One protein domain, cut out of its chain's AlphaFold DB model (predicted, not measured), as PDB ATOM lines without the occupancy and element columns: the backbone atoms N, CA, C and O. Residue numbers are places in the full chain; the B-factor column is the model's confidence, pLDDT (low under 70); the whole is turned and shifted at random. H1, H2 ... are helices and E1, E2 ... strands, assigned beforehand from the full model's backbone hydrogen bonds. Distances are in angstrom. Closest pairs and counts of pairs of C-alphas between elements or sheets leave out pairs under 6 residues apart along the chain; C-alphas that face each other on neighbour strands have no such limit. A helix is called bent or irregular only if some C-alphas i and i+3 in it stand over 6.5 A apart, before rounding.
ATOM      1  N   THR A   5     -12.449 -38.586 -27.897       83.75
ATOM      2  CA  THR A   5     -13.357 -39.743 -27.927       83.75
ATOM      3  C   THR A   5     -14.418 -39.698 -26.826       83.75
ATOM      4  O   THR A   5     -15.559 -40.088 -27.068       83.75
ATOM      5  N   GLU A   6     -14.058 -39.269 -25.617       87.94
ATOM      6  CA  GLU A   6     -15.001 -39.135 -24.501       87.94
ATOM      7  C   GLU A   6     -15.978 -37.991 -24.756       87.94
ATOM      8  O   GLU A   6     -17.184 -38.211 -24.679       87.94
ATOM      9  N   LEU A   7     -15.478 -36.838 -25.215       91.38
ATOM     10  CA  LEU A   7     -16.320 -35.704 -25.586       91.38
ATOM     11  C   LEU A   7     -17.373 -36.110 -26.624       91.38
ATOM     12  O   LEU A   7     -18.560 -35.856 -26.442       91.38
ATOM     13  N   ARG A   8     -16.980 -36.815 -27.691       92.69
ATOM     14  CA  ARG A   8     -17.936 -37.290 -28.707       92.69
ATOM     15  C   ARG A   8     -19.005 -38.220 -28.138       92.69
ATOM     16  O   ARG A   8     -20.150 -38.162 -28.584       92.69
ATOM     17  N   LYS A   9     -18.655 -39.088 -27.181       94.19
ATOM     18  CA  LYS A   9     -19.626 -39.974 -26.517       94.19
ATOM     19  C   LYS A   9     -20.614 -39.179 -25.674       94.19
ATOM     20  O   LYS A   9     -21.803 -39.477 -25.720       94.19
ATOM     21  N   ASP A  10     -20.132 -38.169 -24.963       94.56
ATOM     22  CA  ASP A  10     -20.956 -37.292 -24.137       94.56
ATOM     23  C   ASP A  10     -21.921 -36.455 -24.979       94.56
ATOM     24  O   ASP A  10     -23.124 -36.439 -24.711       94.56
ATOM     25  N   LEU A  11     -21.426 -35.853 -26.064       96.56
ATOM     26  CA  LEU A  11     -22.255 -35.131 -27.028       96.56
ATOM     27  C   LEU A  11     -23.332 -36.048 -27.618       96.56
ATOM     28  O   LEU A  11     -24.509 -35.691 -27.644       96.56
ATOM     29  N   GLN A  12     -22.953 -37.266 -28.020       96.81
ATOM     30  CA  GLN A  12     -23.893 -38.247 -28.556       96.81
ATOM     31  C   GLN A  12     -24.940 -38.687 -27.521       96.81
ATOM     32  O   GLN A  12     -26.108 -38.868 -27.872       96.81
ATOM     33  N   PHE A  13     -24.545 -38.869 -26.259       96.31
ATOM     34  CA  PHE A  13     -25.465 -39.212 -25.178       96.31
ATOM     35  C   PHE A  13     -26.497 -38.103 -24.973       96.31
ATOM     36  O   PHE A  13     -27.695 -38.376 -25.061       96.31
ATOM     37  N   LEU A  14     -26.042 -36.863 -24.768       97.00
ATOM     38  CA  LEU A  14     -26.914 -35.710 -24.533       97.00
ATOM     39  C   LEU A  14     -27.890 -35.506 -25.693       97.00
ATOM     40  O   LEU A  14     -29.094 -35.380 -25.474       97.00
ATOM     41  N   SER A  15     -27.392 -35.552 -26.930       96.19
ATOM     42  CA  SER A  15     -28.218 -35.339 -28.123       96.19
ATOM     43  C   SER A  15     -29.312 -36.409 -28.278       96.19
ATOM     44  O   SER A  15     -30.455 -36.106 -28.632       96.19
ATOM     45  N   SER A  16     -29.001 -37.656 -27.904       95.81
ATOM     46  CA  SER A  16     -29.940 -38.787 -27.939       95.81
ATOM     47  C   SER A  16     -30.915 -38.801 -26.755       95.81
ATOM     48  O   SER A  16     -31.954 -39.458 -26.814       95.81
ATOM     49  N   GLN A  17     -30.582 -38.112 -25.663       96.00
ATOM     50  CA  GLN A  17     -31.300 -38.133 -24.391       96.00
ATOM     51  C   GLN A  17     -31.677 -36.711 -23.952       96.00
ATOM     52  O   GLN A  17     -31.332 -36.272 -22.864       96.00
ATOM     53  N   LYS A  18     -32.471 -36.019 -24.775       93.38
ATOM     54  CA  LYS A  18     -32.826 -34.585 -24.684       93.38
ATOM     55  C   LYS A  18     -33.355 -34.033 -23.339       93.38
ATOM     56  O   LYS A  18     -33.459 -32.824 -23.200       93.38
ATOM     57  N   SER A  19     -33.710 -34.880 -22.369       94.25
ATOM     58  CA  SER A  19     -34.126 -34.457 -21.009       94.25
ATOM     59  C   SER A  19     -33.009 -34.552 -19.963       94.25
ATOM     60  O   SER A  19     -33.213 -34.215 -18.795       94.25
ATOM     61  N   TRP A  20     -31.846 -35.058 -20.369       97.31
ATOM     62  CA  TRP A  20     -30.657 -35.170 -19.545       97.31
ATOM     63  C   TRP A  20     -29.705 -34.022 -19.843       97.31
ATOM     64  O   TRP A  20     -29.561 -33.596 -20.988       97.31
ATOM     65  N   VAL A  21     -29.048 -33.545 -18.794       97.50
ATOM     66  CA  VAL A  21     -28.076 -32.457 -18.841       97.50
ATOM     67  C   VAL A  21     -26.867 -32.832 -18.003       97.50
ATOM     68  O   VAL A  21     -26.983 -33.610 -17.050       97.50
ATOM     69  N   TYR A  22     -25.710 -32.271 -18.338       97.62
ATOM     70  CA  TYR A  22     -24.524 -32.387 -17.495       97.62
ATOM     71  C   TYR A  22     -24.267 -31.063 -16.793       97.62
ATOM     72  O   TYR A  22     -24.099 -30.054 -17.463       97.62
ATOM     73  N   GLN A  23     -24.219 -31.060 -15.466       97.19
ATOM     74  CA  GLN A  23     -23.813 -29.893 -14.684       97.19
ATOM     75  C   GLN A  23     -22.333 -30.018 -14.330       97.19
ATOM     76  O   GLN A  23     -21.944 -30.994 -13.686       97.19
ATOM     77  N   GLU A  24     -21.510 -29.047 -14.708       95.62
ATOM     78  CA  GLU A  24     -20.090 -29.052 -14.359       95.62
ATOM     79  C   GLU A  24     -19.876 -28.888 -12.854       95.62
ATOM     80  O   GLU A  24     -20.552 -28.111 -12.180       95.62
ATOM     81  N   ILE A  25     -18.895 -29.613 -12.316       92.06
ATOM     82  CA  ILE A  25     -18.483 -29.471 -10.921       92.06
ATOM     83  C   ILE A  25     -17.301 -28.507 -10.878       92.06
ATOM     84  O   ILE A  25     -16.208 -28.829 -11.344       92.06
ATOM     85  N   ALA A  26     -17.510 -27.329 -10.288       85.81
ATOM     86  CA  ALA A  26     -16.495 -26.285 -10.213       85.81
ATOM     87  C   ALA A  26     -15.148 -26.810  -9.676       85.81
ATOM     88  O   ALA A  26     -15.074 -27.473  -8.638       85.81
ATOM     89  N   GLY A  27     -14.070 -26.500 -10.401       84.00
ATOM     90  CA  GLY A  27     -12.710 -26.918 -10.053       84.00
ATOM     91  C   GLY A  27     -12.407 -28.401 -10.297       84.00
ATOM     92  O   GLY A  27     -11.357 -28.876  -9.864       84.00
ATOM     93  N   GLN A  28     -13.294 -29.139 -10.972       84.50
ATOM     94  CA  GLN A  28     -13.100 -30.548 -11.308       84.50
ATOM     95  C   GLN A  28     -13.357 -30.797 -12.795       84.50
ATOM     96  O   GLN A  28     -14.226 -30.189 -13.404       84.50
ATOM     97  N   ASP A  29     -12.637 -31.761 -13.364       83.25
ATOM     98  CA  ASP A  29     -12.906 -32.296 -14.705       83.25
ATOM     99  C   ASP A  29     -14.000 -33.378 -14.619       83.25
ATOM    100  O   ASP A  29     -13.769 -34.558 -14.887       83.25
ATOM    101  N   LYS A  30     -15.153 -33.003 -14.053       87.56
ATOM    102  CA  LYS A  30     -16.289 -33.889 -13.765       87.56
ATOM    103  C   LYS A  30     -17.604 -33.137 -13.914       87.56
ATOM    104  O   LYS A  30     -17.669 -31.934 -13.673       87.56
ATOM    105  N   ALA A  31     -18.664 -33.883 -14.203       92.38
ATOM    106  CA  ALA A  31     -20.018 -33.362 -14.243       92.38
ATOM    107  C   ALA A  31     -21.008 -34.283 -13.520       92.38
ATOM    108  O   ALA A  31     -20.835 -35.504 -13.485       92.38
ATOM    109  N   ASN A  32     -22.064 -33.693 -12.960       94.88
ATOM    110  CA  ASN A  32     -23.246 -34.421 -12.519       94.88
ATOM    111  C   ASN A  32     -24.153 -34.672 -13.723       94.88
ATOM    112  O   ASN A  32     -24.488 -33.740 -14.451       94.88
ATOM    113  N   VAL A  33     -24.602 -35.912 -13.894       96.19
ATOM    114  CA  VAL A  33     -25.587 -36.270 -14.919       96.19
ATOM    115  C   VAL A  33     -26.977 -36.163 -14.304       96.19
ATOM    116  O   VAL A  33     -27.332 -36.939 -13.415       96.19
ATOM    117  N   LEU A  34     -27.753 -35.179 -14.748       97.25
ATOM    118  CA  LEU A  34     -29.038 -34.817 -14.157       97.25
ATOM    119  C   LEU A  34     -30.160 -34.967 -15.178       97.25
ATOM    120  O   LEU A  34     -29.955 -34.785 -16.375       97.25
ATOM    121  N   LYS A  35     -31.367 -35.254 -14.694       97.00
ATOM    122  CA  LYS A  35     -32.591 -35.208 -15.494       97.00
ATOM    123  C   LYS A  35     -33.479 -34.100 -14.950       97.00
ATOM    124  O   LYS A  35     -33.993 -34.227 -13.841       97.00
ATOM    125  N   LEU A  36     -33.637 -33.028 -15.719       94.56
ATOM    126  CA  LEU A  36     -34.309 -31.802 -15.291       94.56
ATOM    127  C   LEU A  36     -35.418 -31.431 -16.278       94.56
ATOM    128  O   LEU A  36     -35.318 -31.703 -17.471       94.56
ATOM    129  N   SER A  37     -36.482 -30.806 -15.774       96.19
ATOM    130  CA  SER A  37     -37.517 -30.179 -16.610       96.19
ATOM    131  C   SER A  37     -37.227 -28.706 -16.902       96.19
ATOM    132  O   SER A  37     -37.763 -28.166 -17.860       96.19
ATOM    133  N   VAL A  38     -36.410 -28.068 -16.063       97.38
ATOM    134  CA  VAL A  38     -35.934 -26.687 -16.184       97.38
ATOM    135  C   VAL A  38     -34.591 -26.587 -15.461       97.38
ATOM    136  O   VAL A  38     -34.399 -27.254 -14.439       97.38
ATOM    137  N   ILE A  39     -33.658 -25.801 -15.993       97.00
ATOM    138  CA  ILE A  39     -32.380 -25.500 -15.338       97.00
ATOM    139  C   ILE A  39     -32.553 -24.203 -14.552       97.00
ATOM    140  O   ILE A  39     -32.924 -23.183 -15.128       97.00
ATOM    141  N   ALA A  40     -32.309 -24.254 -13.243       96.88
ATOM    142  CA  ALA A  40     -32.424 -23.085 -12.381       96.88
ATOM    143  C   ALA A  40     -31.391 -22.014 -12.761       96.88
ATOM    144  O   ALA A  40     -30.285 -22.340 -13.202       96.88
ATOM    145  N   LYS A  41     -31.727 -20.743 -12.559       96.38
ATOM    146  CA  LYS A  41     -30.736 -19.664 -12.684       96.38
ATOM    147  C   LYS A  41     -29.680 -19.746 -11.576       96.38
ATOM    148  O   LYS A  41     -29.936 -20.356 -10.536       96.38
ATOM    149  N   ASP A  42     -28.523 -19.121 -11.790       95.31
ATOM    150  CA  ASP A  42     -27.433 -19.042 -10.804       95.31
ATOM    151  C   ASP A  42     -27.018 -20.419 -10.235       95.31
ATOM    152  O   ASP A  42     -26.783 -20.585  -9.031       95.31
ATOM    153  N   SER A  43     -27.026 -21.454 -11.083       95.06
ATOM    154  CA  SER A  43     -26.759 -22.842 -10.690       95.06
ATOM    155  C   SER A  43     -25.509 -23.436 -11.354       95.06
ATOM    156  O   SER A  43     -25.256 -24.646 -11.253       95.06
ATOM    157  N   GLY A  44     -24.690 -22.584 -11.977       95.44
ATOM    158  CA  GLY A  44     -23.436 -22.934 -12.634       95.44
ATOM    159  C   GLY A  44     -23.556 -23.228 -14.132       95.44
ATOM    160  O   GLY A  44     -24.428 -22.709 -14.836       95.44
ATOM    161  N   VAL A  45     -22.648 -24.072 -14.629       97.12
ATOM    162  CA  VAL A  45     -22.485 -24.360 -16.062       97.12
ATOM    163  C   VAL A  45     -23.103 -25.706 -16.423       97.12
ATOM    164  O   VAL A  45     -22.837 -26.719 -15.770       97.12
ATOM    165  N   TYR A  46     -23.889 -25.723 -17.500       97.75
ATOM    166  CA  TYR A  46     -24.601 -26.905 -17.975       97.75
ATOM    167  C   TYR A  46     -24.295 -27.225 -19.432       97.75
ATOM    168  O   TYR A  46     -24.154 -26.331 -20.258       97.75
ATOM    169  N   TRP A  47     -24.280 -28.513 -19.759       97.94
ATOM    170  CA  TRP A  47     -24.313 -29.019 -21.126       97.94
ATOM    171  C   TRP A  47     -25.714 -29.524 -21.432       97.94
ATOM    172  O   TRP A  47     -26.239 -30.396 -20.733       97.94
ATOM    173  N   VAL A  48     -26.311 -28.971 -22.481       98.19
ATOM    174  CA  VAL A  48     -27.729 -29.138 -22.792       98.19
ATOM    175  C   VAL A  48     -27.875 -29.421 -24.277       98.19
ATOM    176  O   VAL A  48     -27.359 -28.685 -25.115       98.19
ATOM    177  N   ALA A  49     -28.573 -30.499 -24.627       98.38
ATOM    178  CA  ALA A  49     -28.927 -30.758 -26.018       98.38
ATOM    179  C   ALA A  49     -29.925 -29.714 -26.532       98.38
ATOM    180  O   ALA A  49     -30.700 -29.151 -25.762       98.38
ATOM    181  N   GLY A  50     -29.963 -29.500 -27.839       97.75
ATOM    182  CA  GLY A  50     -30.905 -28.583 -28.458       97.75
ATOM    183  C   GLY A  50     -30.738 -28.509 -29.970       97.75
ATOM    184  O   GLY A  50     -30.238 -29.441 -30.604       97.75
ATOM    185  N   GLU A  51     -31.165 -27.394 -30.548       98.00
ATOM    186  CA  GLU A  51     -31.068 -27.141 -31.982       98.00
ATOM    187  C   GLU A  51     -30.501 -25.749 -32.242       98.00
ATOM    188  O   GLU A  51     -30.935 -24.780 -31.625       98.00
ATOM    189  N   THR A  52     -29.571 -25.651 -33.192       97.94
ATOM    190  CA  THR A  52     -29.166 -24.374 -33.790       97.94
ATOM    191  C   THR A  52     -29.984 -24.164 -35.061       97.94
ATOM    192  O   THR A  52     -30.023 -25.051 -35.919       97.94
ATOM    193  N   ALA A  53     -30.622 -23.007 -35.212       97.50
ATOM    194  CA  ALA A  53     -31.301 -22.580 -36.429       97.50
ATOM    195  C   ALA A  53     -30.427 -21.563 -37.176       97.50
ATOM    196  O   ALA A  53     -30.182 -20.459 -36.701       97.50
ATOM    197  N   LEU A  54     -29.937 -21.941 -38.354       96.31
ATOM    198  CA  LEU A  54     -29.108 -21.080 -39.196       96.31
ATOM    199  C   LEU A  54     -29.963 -20.054 -39.947       96.31
ATOM    200  O   LEU A  54     -31.131 -20.317 -40.245       96.31
ATOM    201  N   HIS A  55     -29.360 -18.927 -40.335       94.31
ATOM    202  CA  HIS A  55     -30.046 -17.860 -41.076       94.31
ATOM    203  C   HIS A  55     -30.729 -18.351 -42.369       94.31
ATOM    204  O   HIS A  55     -31.844 -17.946 -42.685       94.31
ATOM    205  N   GLY A  56     -30.095 -19.284 -43.087       89.56
ATOM    206  CA  GLY A  56     -30.621 -19.919 -44.299       89.56
ATOM    207  C   GLY A  56     -31.744 -20.938 -44.055       89.56
ATOM    208  O   GLY A  56     -32.166 -21.621 -44.984       89.56
ATOM    209  N   GLY A  57     -32.219 -21.093 -42.813       91.81
ATOM    210  CA  GLY A  57     -33.331 -21.972 -42.437       91.81
ATOM    211  C   GLY A  57     -32.945 -23.422 -42.129       91.81
ATOM    212  O   GLY A  57     -33.785 -24.196 -41.665       91.81
ATOM    213  N   ARG A  58     -31.680 -23.813 -42.343       95.12
ATOM    214  CA  ARG A  58     -31.165 -25.131 -41.937       95.12
ATOM    215  C   ARG A  58     -31.123 -25.222 -40.412       95.12
ATOM    216  O   ARG A  58     -30.649 -24.307 -39.747       95.12
ATOM    217  N   LYS A  59     -31.562 -26.355 -39.864       97.06
ATOM    218  CA  LYS A  59     -31.434 -26.675 -38.439       97.06
ATOM    219  C   LYS A  59     -30.364 -27.733 -38.216       97.06
ATOM    220  O   LYS A  59     -30.259 -28.670 -39.009       97.06
ATOM    221  N   LEU A  60     -29.592 -27.586 -37.145       97.69
ATOM    222  CA  LEU A  60     -28.545 -28.518 -36.739       97.69
ATOM    223  C   LEU A  60     -28.845 -29.056 -35.342       97.69
ATOM    224  O   LEU A  60     -29.067 -28.281 -34.410       97.69
ATOM    225  N   GLU A  61     -28.778 -30.378 -35.180       98.12
ATOM    226  CA  GLU A  61     -28.701 -30.989 -33.851       98.12
ATOM    227  C   GLU A  61     -27.450 -30.447 -33.150       98.12
ATOM    228  O   GLU A  61     -26.369 -30.404 -33.740       98.12
ATOM    229  N   SER A  62     -27.621 -29.949 -31.928       98.25
ATOM    230  CA  SER A  62     -26.571 -29.214 -31.225       98.25
ATOM    231  C   SER A  62     -26.518 -29.582 -29.748       98.25
ATOM    232  O   SER A  62     -27.510 -30.021 -29.163       98.25
ATOM    233  N   VAL A  63     -25.354 -29.378 -29.139       98.25
ATOM    234  CA  VAL A  63     -25.189 -29.366 -27.684       98.25
ATOM    235  C   VAL A  63     -24.572 -28.031 -27.297       98.25
ATOM    236  O   VAL A  63     -23.593 -27.590 -27.897       98.25
ATOM    237  N   PHE A  64     -25.161 -27.396 -26.297       97.94
ATOM    238  CA  PHE A  64     -24.798 -26.075 -25.818       97.94
ATOM    239  C   PHE A  64     -24.194 -26.198 -24.435       97.94
ATOM    240  O   PHE A  64     -24.769 -26.852 -23.565       97.94
ATOM    241  N   ARG A  65     -23.058 -25.543 -24.229       97.25
ATOM    242  CA  ARG A  65     -22.522 -25.283 -22.901       97.25
ATOM    243  C   ARG A  65     -22.997 -23.897 -22.484       97.25
ATOM    244  O   ARG A  65     -22.613 -22.917 -23.118       97.25
ATOM    245  N   VAL A  66     -23.846 -23.820 -21.468       96.88
ATOM    246  CA  VAL A  66     -24.500 -22.589 -21.001       96.88
ATOM    247  C   VAL A  66     -24.061 -22.251 -19.585       96.88
ATOM    248  O   VAL A  66     -23.967 -23.139 -18.740       96.88
ATOM    249  N   ASP A  67     -23.807 -20.974 -19.328       96.56
ATOM    250  CA  ASP A  67     -23.511 -20.440 -18.002       96.56
ATOM    251  C   ASP A  67     -24.754 -19.757 -17.427       96.56
ATOM    252  O   ASP A  67     -25.184 -18.698 -17.895       96.56
ATOM    253  N   THR A  68     -25.352 -20.384 -16.415       96.19
ATOM    254  CA  THR A  68     -26.567 -19.876 -15.766       96.19
ATOM    255  C   THR A  68     -26.288 -18.776 -14.748       96.19
ATOM    256  O   THR A  68     -27.207 -18.016 -14.452       96.19
ATOM    257  N   ASP A  69     -25.042 -18.623 -14.285       94.25
ATOM    258  CA  ASP A  69     -24.623 -17.511 -13.416       94.25
ATOM    259  C   ASP A  69     -24.484 -16.202 -14.227       94.25
ATOM    260  O   ASP A  69     -24.419 -15.099 -13.682       94.25
ATOM    261  N   ALA A  70     -24.459 -16.324 -15.558       93.00
ATOM    262  CA  ALA A  70     -24.434 -15.234 -16.526       93.00
ATOM    263  C   ALA A  70     -25.728 -15.179 -17.367       93.00
ATOM    264  O   ALA A  70     -25.684 -14.881 -18.565       93.00
ATOM    265  N   GLY A  71     -26.877 -15.506 -16.762       89.50
ATOM    266  CA  GLY A  71     -28.199 -15.388 -17.392       89.50
ATOM    267  C   GLY A  71     -28.442 -16.353 -18.559       89.50
ATOM    268  O   GLY A  71     -29.210 -16.039 -19.466       89.50
ATOM    269  N   GLY A  72     -27.753 -17.498 -18.579       91.19
ATOM    270  CA  GLY A  72     -27.881 -18.489 -19.650       91.19
ATOM    271  C   GLY A  72     -26.962 -18.251 -20.846       91.19
ATOM    272  O   GLY A  72     -27.214 -18.769 -21.933       91.19
ATOM    273  N   SER A  73     -25.895 -17.470 -20.663       93.19
ATOM    274  CA  SER A  73     -24.930 -17.154 -21.717       93.19
ATOM    275  C   SER A  73     -24.319 -18.404 -22.348       93.19
ATOM    276  O   SER A  73     -23.890 -19.328 -21.655       93.19
ATOM    277  N   LEU A  74     -24.237 -18.417 -23.680       93.38
ATOM    278  CA  LEU A  74     -23.545 -19.467 -24.423       93.38
ATOM    279  C   LEU A  74     -22.037 -19.381 -24.183       93.38
ATOM    280  O   LEU A  74     -21.387 -18.410 -24.566       93.38
ATOM    281  N   VAL A  75     -21.478 -20.433 -23.595       94.88
ATOM    282  CA  VAL A  75     -20.033 -20.598 -23.414       94.88
ATOM    283  C   VAL A  75     -19.412 -21.275 -24.629       94.88
ATOM    284  O   VAL A  75     -18.351 -20.869 -25.095       94.88
ATOM    285  N   SER A  76     -20.067 -22.315 -25.144       95.31
ATOM    286  CA  SER A  76     -19.688 -22.969 -26.395       95.31
ATOM    287  C   SER A  76     -20.873 -23.692 -27.027       95.31
ATOM    288  O   SER A  76     -21.852 -24.039 -26.362       95.31
ATOM    289  N   VAL A  77     -20.777 -23.920 -28.337       96.38
ATOM    290  CA  VAL A  77     -21.781 -24.642 -29.124       96.38
ATOM    291  C   VAL A  77     -21.089 -25.726 -29.931       96.38
ATOM    292  O   VAL A  77     -20.098 -25.462 -30.616       96.38
ATOM    293  N   PHE A  78     -21.637 -26.933 -29.867       97.62
ATOM    294  CA  PHE A  78     -21.214 -28.067 -30.672       97.62
ATOM    295  C   PHE A  78     -22.304 -28.394 -31.680       97.62
ATOM    296  O   PHE A  78     -23.440 -28.677 -31.301       97.62
ATOM    297  N   TRP A  79     -21.956 -28.367 -32.960       97.75
ATOM    298  CA  TRP A  79     -22.844 -28.719 -34.056       97.75
ATOM    299  C   TRP A  79     -22.612 -30.153 -34.493       97.75
ATOM    300  O   TRP A  79     -21.472 -30.597 -34.649       97.75
ATOM    301  N   LYS A  80     -23.706 -30.861 -34.767       97.62
ATOM    302  CA  LYS A  80     -23.653 -32.124 -35.485       97.62
ATOM    303  C   LYS A  80     -23.831 -31.881 -36.980       97.62
ATOM    304  O   LYS A  80     -24.889 -31.443 -37.433       97.62
ATOM    305  N   ILE A  81     -22.799 -32.193 -37.754       96.12
ATOM    306  CA  ILE A  81     -22.755 -32.036 -39.209       96.12
ATOM    307  C   ILE A  81     -22.361 -33.387 -39.801       96.12
ATOM    308  O   ILE A  81     -21.321 -33.933 -39.445       96.12
ATOM    309  N   ALA A  82     -23.207 -33.950 -40.671       92.69
ATOM    310  CA  ALA A  82     -22.976 -35.258 -41.300       92.69
ATOM    311  C   ALA A  82     -22.561 -36.363 -40.295       92.69
ATOM    312  O   ALA A  82     -21.569 -37.064 -40.490       92.69
ATOM    313  N   ASP A  83     -23.307 -36.479 -39.188       91.69
ATOM    314  CA  ASP A  83     -23.071 -37.421 -38.076       91.69
ATOM    315  C   ASP A  83     -21.735 -37.273 -37.330       91.69
ATOM    316  O   ASP A  83     -21.323 -38.156 -36.575       91.69
ATOM    317  N   ARG A  84     -21.069 -36.128 -37.478       95.00
ATOM    318  CA  ARG A  84     -19.860 -35.774 -36.735       95.00
ATOM    319  C   ARG A  84     -20.085 -34.518 -35.912       95.00
ATOM    320  O   ARG A  84     -20.846 -33.639 -36.302       95.00
ATOM    321  N   TRP A  85     -19.423 -34.464 -34.764       96.50
ATOM    322  CA  TRP A  85     -19.481 -33.331 -33.852       96.50
ATOM    323  C   TRP A  85     -18.315 -32.390 -34.104       96.50
ATOM    324  O   TRP A  85     -17.174 -32.842 -34.185       96.50
ATOM    325  N   TYR A  86     -18.625 -31.102 -34.173       95.88
ATOM    326  CA  TYR A  86     -17.659 -30.026 -34.325       95.88
ATOM    327  C   TYR A  86     -17.994 -28.898 -33.359       95.88
ATOM    328  O   TYR A  86     -19.171 -28.646 -33.092       95.88
ATOM    329  N   GLN A  87     -16.983 -28.192 -32.864       95.31
ATOM    330  CA  GLN A  87     -17.219 -26.903 -32.221       95.31
ATOM    331  C   GLN A  87     -17.584 -25.872 -33.302       95.31
ATOM    332  O   GLN A  87     -17.043 -25.918 -34.404       95.31
ATOM    333  N   HIS A  88     -18.527 -24.965 -33.034       93.25
ATOM    334  CA  HIS A  88     -19.084 -24.082 -34.073       93.25
ATOM    335  C   HIS A  88     -18.066 -23.111 -34.710       93.25
ATOM    336  O   HIS A  88     -18.312 -22.538 -35.774       93.25
ATOM    337  N   ASP A  89     -16.960 -22.847 -34.021       91.25
ATOM    338  CA  ASP A  89     -15.876 -21.955 -34.428       91.25
ATOM    339  C   ASP A  89     -14.659 -22.705 -34.996       91.25
ATOM    340  O   ASP A  89     -13.702 -22.065 -35.433       91.25
ATOM    341  N   ASP A  90     -14.712 -24.039 -35.052       92.06
ATOM    342  CA  ASP A  90     -13.679 -24.878 -35.655       92.06
ATOM    343  C   ASP A  90     -13.685 -24.716 -37.191       92.06
ATOM    344  O   ASP A  90     -14.746 -24.866 -37.809       92.06
ATOM    345  N   PRO A  91     -12.539 -24.428 -37.842       91.75
ATOM    346  CA  PRO A  91     -12.429 -24.419 -39.301       91.75
ATOM    347  C   PRO A  91     -13.013 -25.665 -39.980       91.75
ATOM    348  O   PRO A  91     -13.700 -25.532 -40.995       91.75
ATOM    349  N   ASP A  92     -12.837 -26.849 -39.389       92.81
ATOM    350  CA  ASP A  92     -13.355 -28.100 -39.953       92.81
ATOM    351  C   ASP A  92     -14.894 -28.115 -39.980       92.81
ATOM    352  O   ASP A  92     -15.502 -28.708 -40.878       92.81
ATOM    353  N   ALA A  93     -15.553 -27.430 -39.036       93.62
ATOM    354  CA  ALA A  93     -17.006 -27.279 -39.032       93.62
ATOM    355  C   ALA A  93     -17.476 -26.520 -40.277       93.62
ATOM    356  O   ALA A  93     -18.456 -26.913 -40.906       93.62
ATOM    357  N   TRP A  94     -16.762 -25.455 -40.651       92.69
ATOM    358  CA  TRP A  94     -17.085 -24.613 -41.804       92.69
ATOM    359  C   TRP A  94     -16.902 -25.346 -43.127       92.69
ATOM    360  O   TRP A  94     -17.760 -25.241 -44.003       92.69
ATOM    361  N   GLU A  95     -15.824 -26.117 -43.246       92.38
ATOM    362  CA  GLU A  95     -15.573 -26.948 -44.423       92.38
ATOM    363  C   GLU A  95     -16.674 -27.995 -44.616       92.38
ATOM    364  O   GLU A  95     -17.158 -28.173 -45.730       92.38
ATOM    365  N   ASN A  96     -17.131 -28.634 -43.533       94.50
ATOM    366  CA  ASN A  96     -18.171 -29.667 -43.597       94.50
ATOM    367  C   ASN A  96     -19.600 -29.102 -43.658       94.50
ATOM    368  O   ASN A  96     -20.525 -29.807 -44.066       94.50
ATOM    369  N   LEU A  97     -19.822 -27.857 -43.225       93.56
ATOM    370  CA  LEU A  97     -21.141 -27.230 -43.291       93.56
ATOM    371  C   LEU A  97     -21.525 -26.892 -44.736       93.56
ATOM    372  O   LEU A  97     -22.717 -26.937 -45.050       93.56
ATOM    373  N   GLU A  98     -20.526 -26.589 -45.577       92.25
ATOM    374  CA  GLU A  98     -20.652 -26.251 -47.004       92.25
ATOM    375  C   GLU A  98     -21.616 -25.080 -47.276       92.25
ATOM    376  O   GLU A  98     -22.243 -24.995 -48.332       92.25
ATOM    377  N   LEU A  99     -21.738 -24.150 -46.321       91.62
ATOM    378  CA  LEU A  99     -22.593 -22.967 -46.431       91.62
ATOM    379  C   LEU A  99     -21.770 -21.677 -46.393       91.62
ATOM    380  O   LEU A  99     -20.795 -21.575 -45.641       91.62
ATOM    381  N   PRO A 100     -22.172 -20.643 -47.149       92.38
ATOM    382  CA  PRO A 100     -21.549 -19.339 -47.032       92.38
ATOM    383  C   PRO A 100     -21.909 -18.697 -45.686       92.38
ATOM    384  O   PRO A 100     -23.015 -18.842 -45.171       92.38
ATOM    385  N   LYS A 101     -20.991 -17.896 -45.134       90.44
ATOM    386  CA  LYS A 101     -21.126 -17.291 -43.797       90.44
ATOM    387  C   LYS A 101     -22.450 -16.539 -43.562       90.44
ATOM    388  O   LYS A 101     -22.966 -16.564 -42.448       90.44
ATOM    389  N   HIS A 102     -22.995 -15.884 -44.587       92.88
ATOM    390  CA  HIS A 102     -24.248 -15.121 -44.494       92.88
ATOM    391  C   HIS A 102     -25.506 -16.001 -44.400       92.88
ATOM    392  O   HIS A 102     -26.544 -15.519 -43.972       92.88
ATOM    393  N   GLU A 103     -25.426 -17.277 -44.778       94.19
ATOM    394  CA  GLU A 103     -26.503 -18.251 -44.557       94.19
ATOM    395  C   GLU A 103     -26.409 -18.903 -43.174       94.19
ATOM    396  O   GLU A 103     -27.348 -19.555 -42.724       94.19
ATOM    397  N   VAL A 104     -25.286 -18.722 -42.480       93.06
ATOM    398  CA  VAL A 104     -25.076 -19.259 -41.133       93.06
ATOM    399  C   VAL A 104     -25.420 -18.210 -40.084       93.06
ATOM    400  O   VAL A 104     -26.147 -18.520 -39.149       93.06
ATOM    401  N   PHE A 105     -24.951 -16.971 -40.256       91.62
ATOM    402  CA  PHE A 105     -25.118 -15.901 -39.272       91.62
ATOM    403  C   PHE A 105     -26.135 -14.817 -39.678       91.62
ATOM    404  O   PHE A 105     -26.170 -14.435 -40.847       91.62
ATOM    405  N   PRO A 106     -26.850 -14.217 -38.703       91.88
ATOM    406  CA  PRO A 106     -26.928 -14.667 -37.313       91.88
ATOM    407  C   PRO A 106     -27.647 -16.020 -37.238       91.88
ATOM    408  O   PRO A 106     -28.592 -16.256 -37.988       91.88
ATOM    409  N   PHE A 107     -27.174 -16.905 -36.362       93.25
ATOM    410  CA  PHE A 107     -27.914 -18.113 -36.019       93.25
ATOM    411  C   PHE A 107     -28.683 -17.880 -34.722       93.25
ATOM    412  O   PHE A 107     -28.291 -17.056 -33.896       93.25
ATOM    413  N   ASP A 108     -29.754 -18.637 -34.570       95.38
ATOM    414  CA  ASP A 108     -30.608 -18.699 -33.393       95.38
ATOM    415  C   ASP A 108     -30.482 -20.091 -32.748       95.38
ATOM    416  O   ASP A 108     -29.961 -21.022 -33.378       95.38
ATOM    417  N   TRP A 109     -30.920 -20.275 -31.504       96.12
ATOM    418  CA  TRP A 109     -30.844 -21.577 -30.839       96.12
ATOM    419  C   TRP A 109     -32.016 -21.860 -29.907       96.12
ATOM    420  O   TRP A 109     -32.733 -20.983 -29.453       96.12
ATOM    421  N   SER A 110     -32.218 -23.140 -29.612       96.75
ATOM    422  CA  SER A 110     -33.192 -23.577 -28.617       96.75
ATOM    423  C   SER A 110     -32.635 -24.742 -27.817       96.75
ATOM    424  O   SER A 110     -31.979 -25.628 -28.371       96.75
ATOM    425  N   LEU A 111     -32.898 -24.744 -26.513       97.69
ATOM    426  CA  LEU A 111     -32.475 -25.805 -25.606       97.69
ATOM    427  C   LEU A 111     -33.601 -26.820 -25.416       97.69
ATOM    428  O   LEU A 111     -34.771 -26.465 -25.295       97.69
ATOM    429  N   ALA A 112     -33.246 -28.098 -25.353       97.62
ATOM    430  CA  ALA A 112     -34.201 -29.167 -25.090       97.62
ATOM    431  C   ALA A 112     -34.684 -29.184 -23.631       97.62
ATOM    432  O   ALA A 112     -35.810 -29.604 -23.363       97.62
TER     433      ALA A 112
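AT A GLANCE: This is residues 5 to 112 of the 122 residues of an uncharacterized protein of Blastopirellula marina (UniProt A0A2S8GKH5). What is the main picture? One strongly twisted sheet of seven strands, with the bent strands E3, E4 and E5 in its middle, curls round the first helix, H1. The hairpin of E1 and E2 makes one end of the sheet, H2 packs on E5 and E6 toward the other end, and E7 comes back to pair with E3. What is it built of, and how large is it? The printed part has 108 residues with three named helices and seven named strands: along the chain H1 comes first, the strands E1 to E6 follow, then the helices H2 and H3, and E7 comes last; the class is mixed, helices and strands, and the neighbour pairs of the branched sheet are antiparallel. The whole is compact, with a radius of gyration of the C-alphas of 13.9 A and spans of 37, 30 and 24 A.

HOW THE PARTS SIT: Where does the sheet branch? E3, residues 45 to 53, has E1, residues 20 to 24, and E7, residues 108 to 111, on one side and E4, residues 59 to 67, on the other side. Within hydrogen-bond range are N 22 and O 47 at 3.1 A, N 51 and O 110 at 2.9 A, and N 48 and O 64 at 2.8 A. E3 bends by 69 degrees at residue 49. Which strands extend it? E2, residues 31 to 35, is an edge strand in a hairpin with E1, with N 21 and O 34 2.9 A apart. E3, E4, E5, residues 73 to 81, and E6, residues 84 to 87, form a meander, each strand the antiparallel neighbour of the one before. N 65 and O 76 are 2.9 A apart, and N 79 and O 86 are 2.8 A apart. Where are the helices? H1, residues 5 to 16, is on the sheet, which curls round it; its closest C-alphas to E3 are those of Ser 15 and Ala 49, 5.1 A. H2, residues 91 to 97, is on the sheet over E6 at a height of 9.0 A, with Ala 93 and Tyr 86 their closest C-alphas at 5.5 A; H3, residues 101 to 104, is not on the sheet. In H1 and H2 every O i to N i+4 pair is within hydrogen-bond range, and H3 is too short for such a pair.

IN THESE COORDINATES: Where does the first helix run? H1 begins at C-alpha 5 at (-13.357, -39.743, -27.927) and measures 16.6 A. How long are the longest strands? E3, E4 and E5 measure 22.3 A, 22.8 A and 23.1 A. Where does the last strand end? E7 ends at C-alpha 111 at (-32.475, -25.805, -25.606).

THE WHOLE: How far does it reach? The two C-alphas farthest apart, those of Gly 27 and Gly 56, are 39.3 A apart. Is it continuous and confident? The printed part has no cut and no long link, the mean pLDDT of the printed part is 94.5, and no printed residue is under 70.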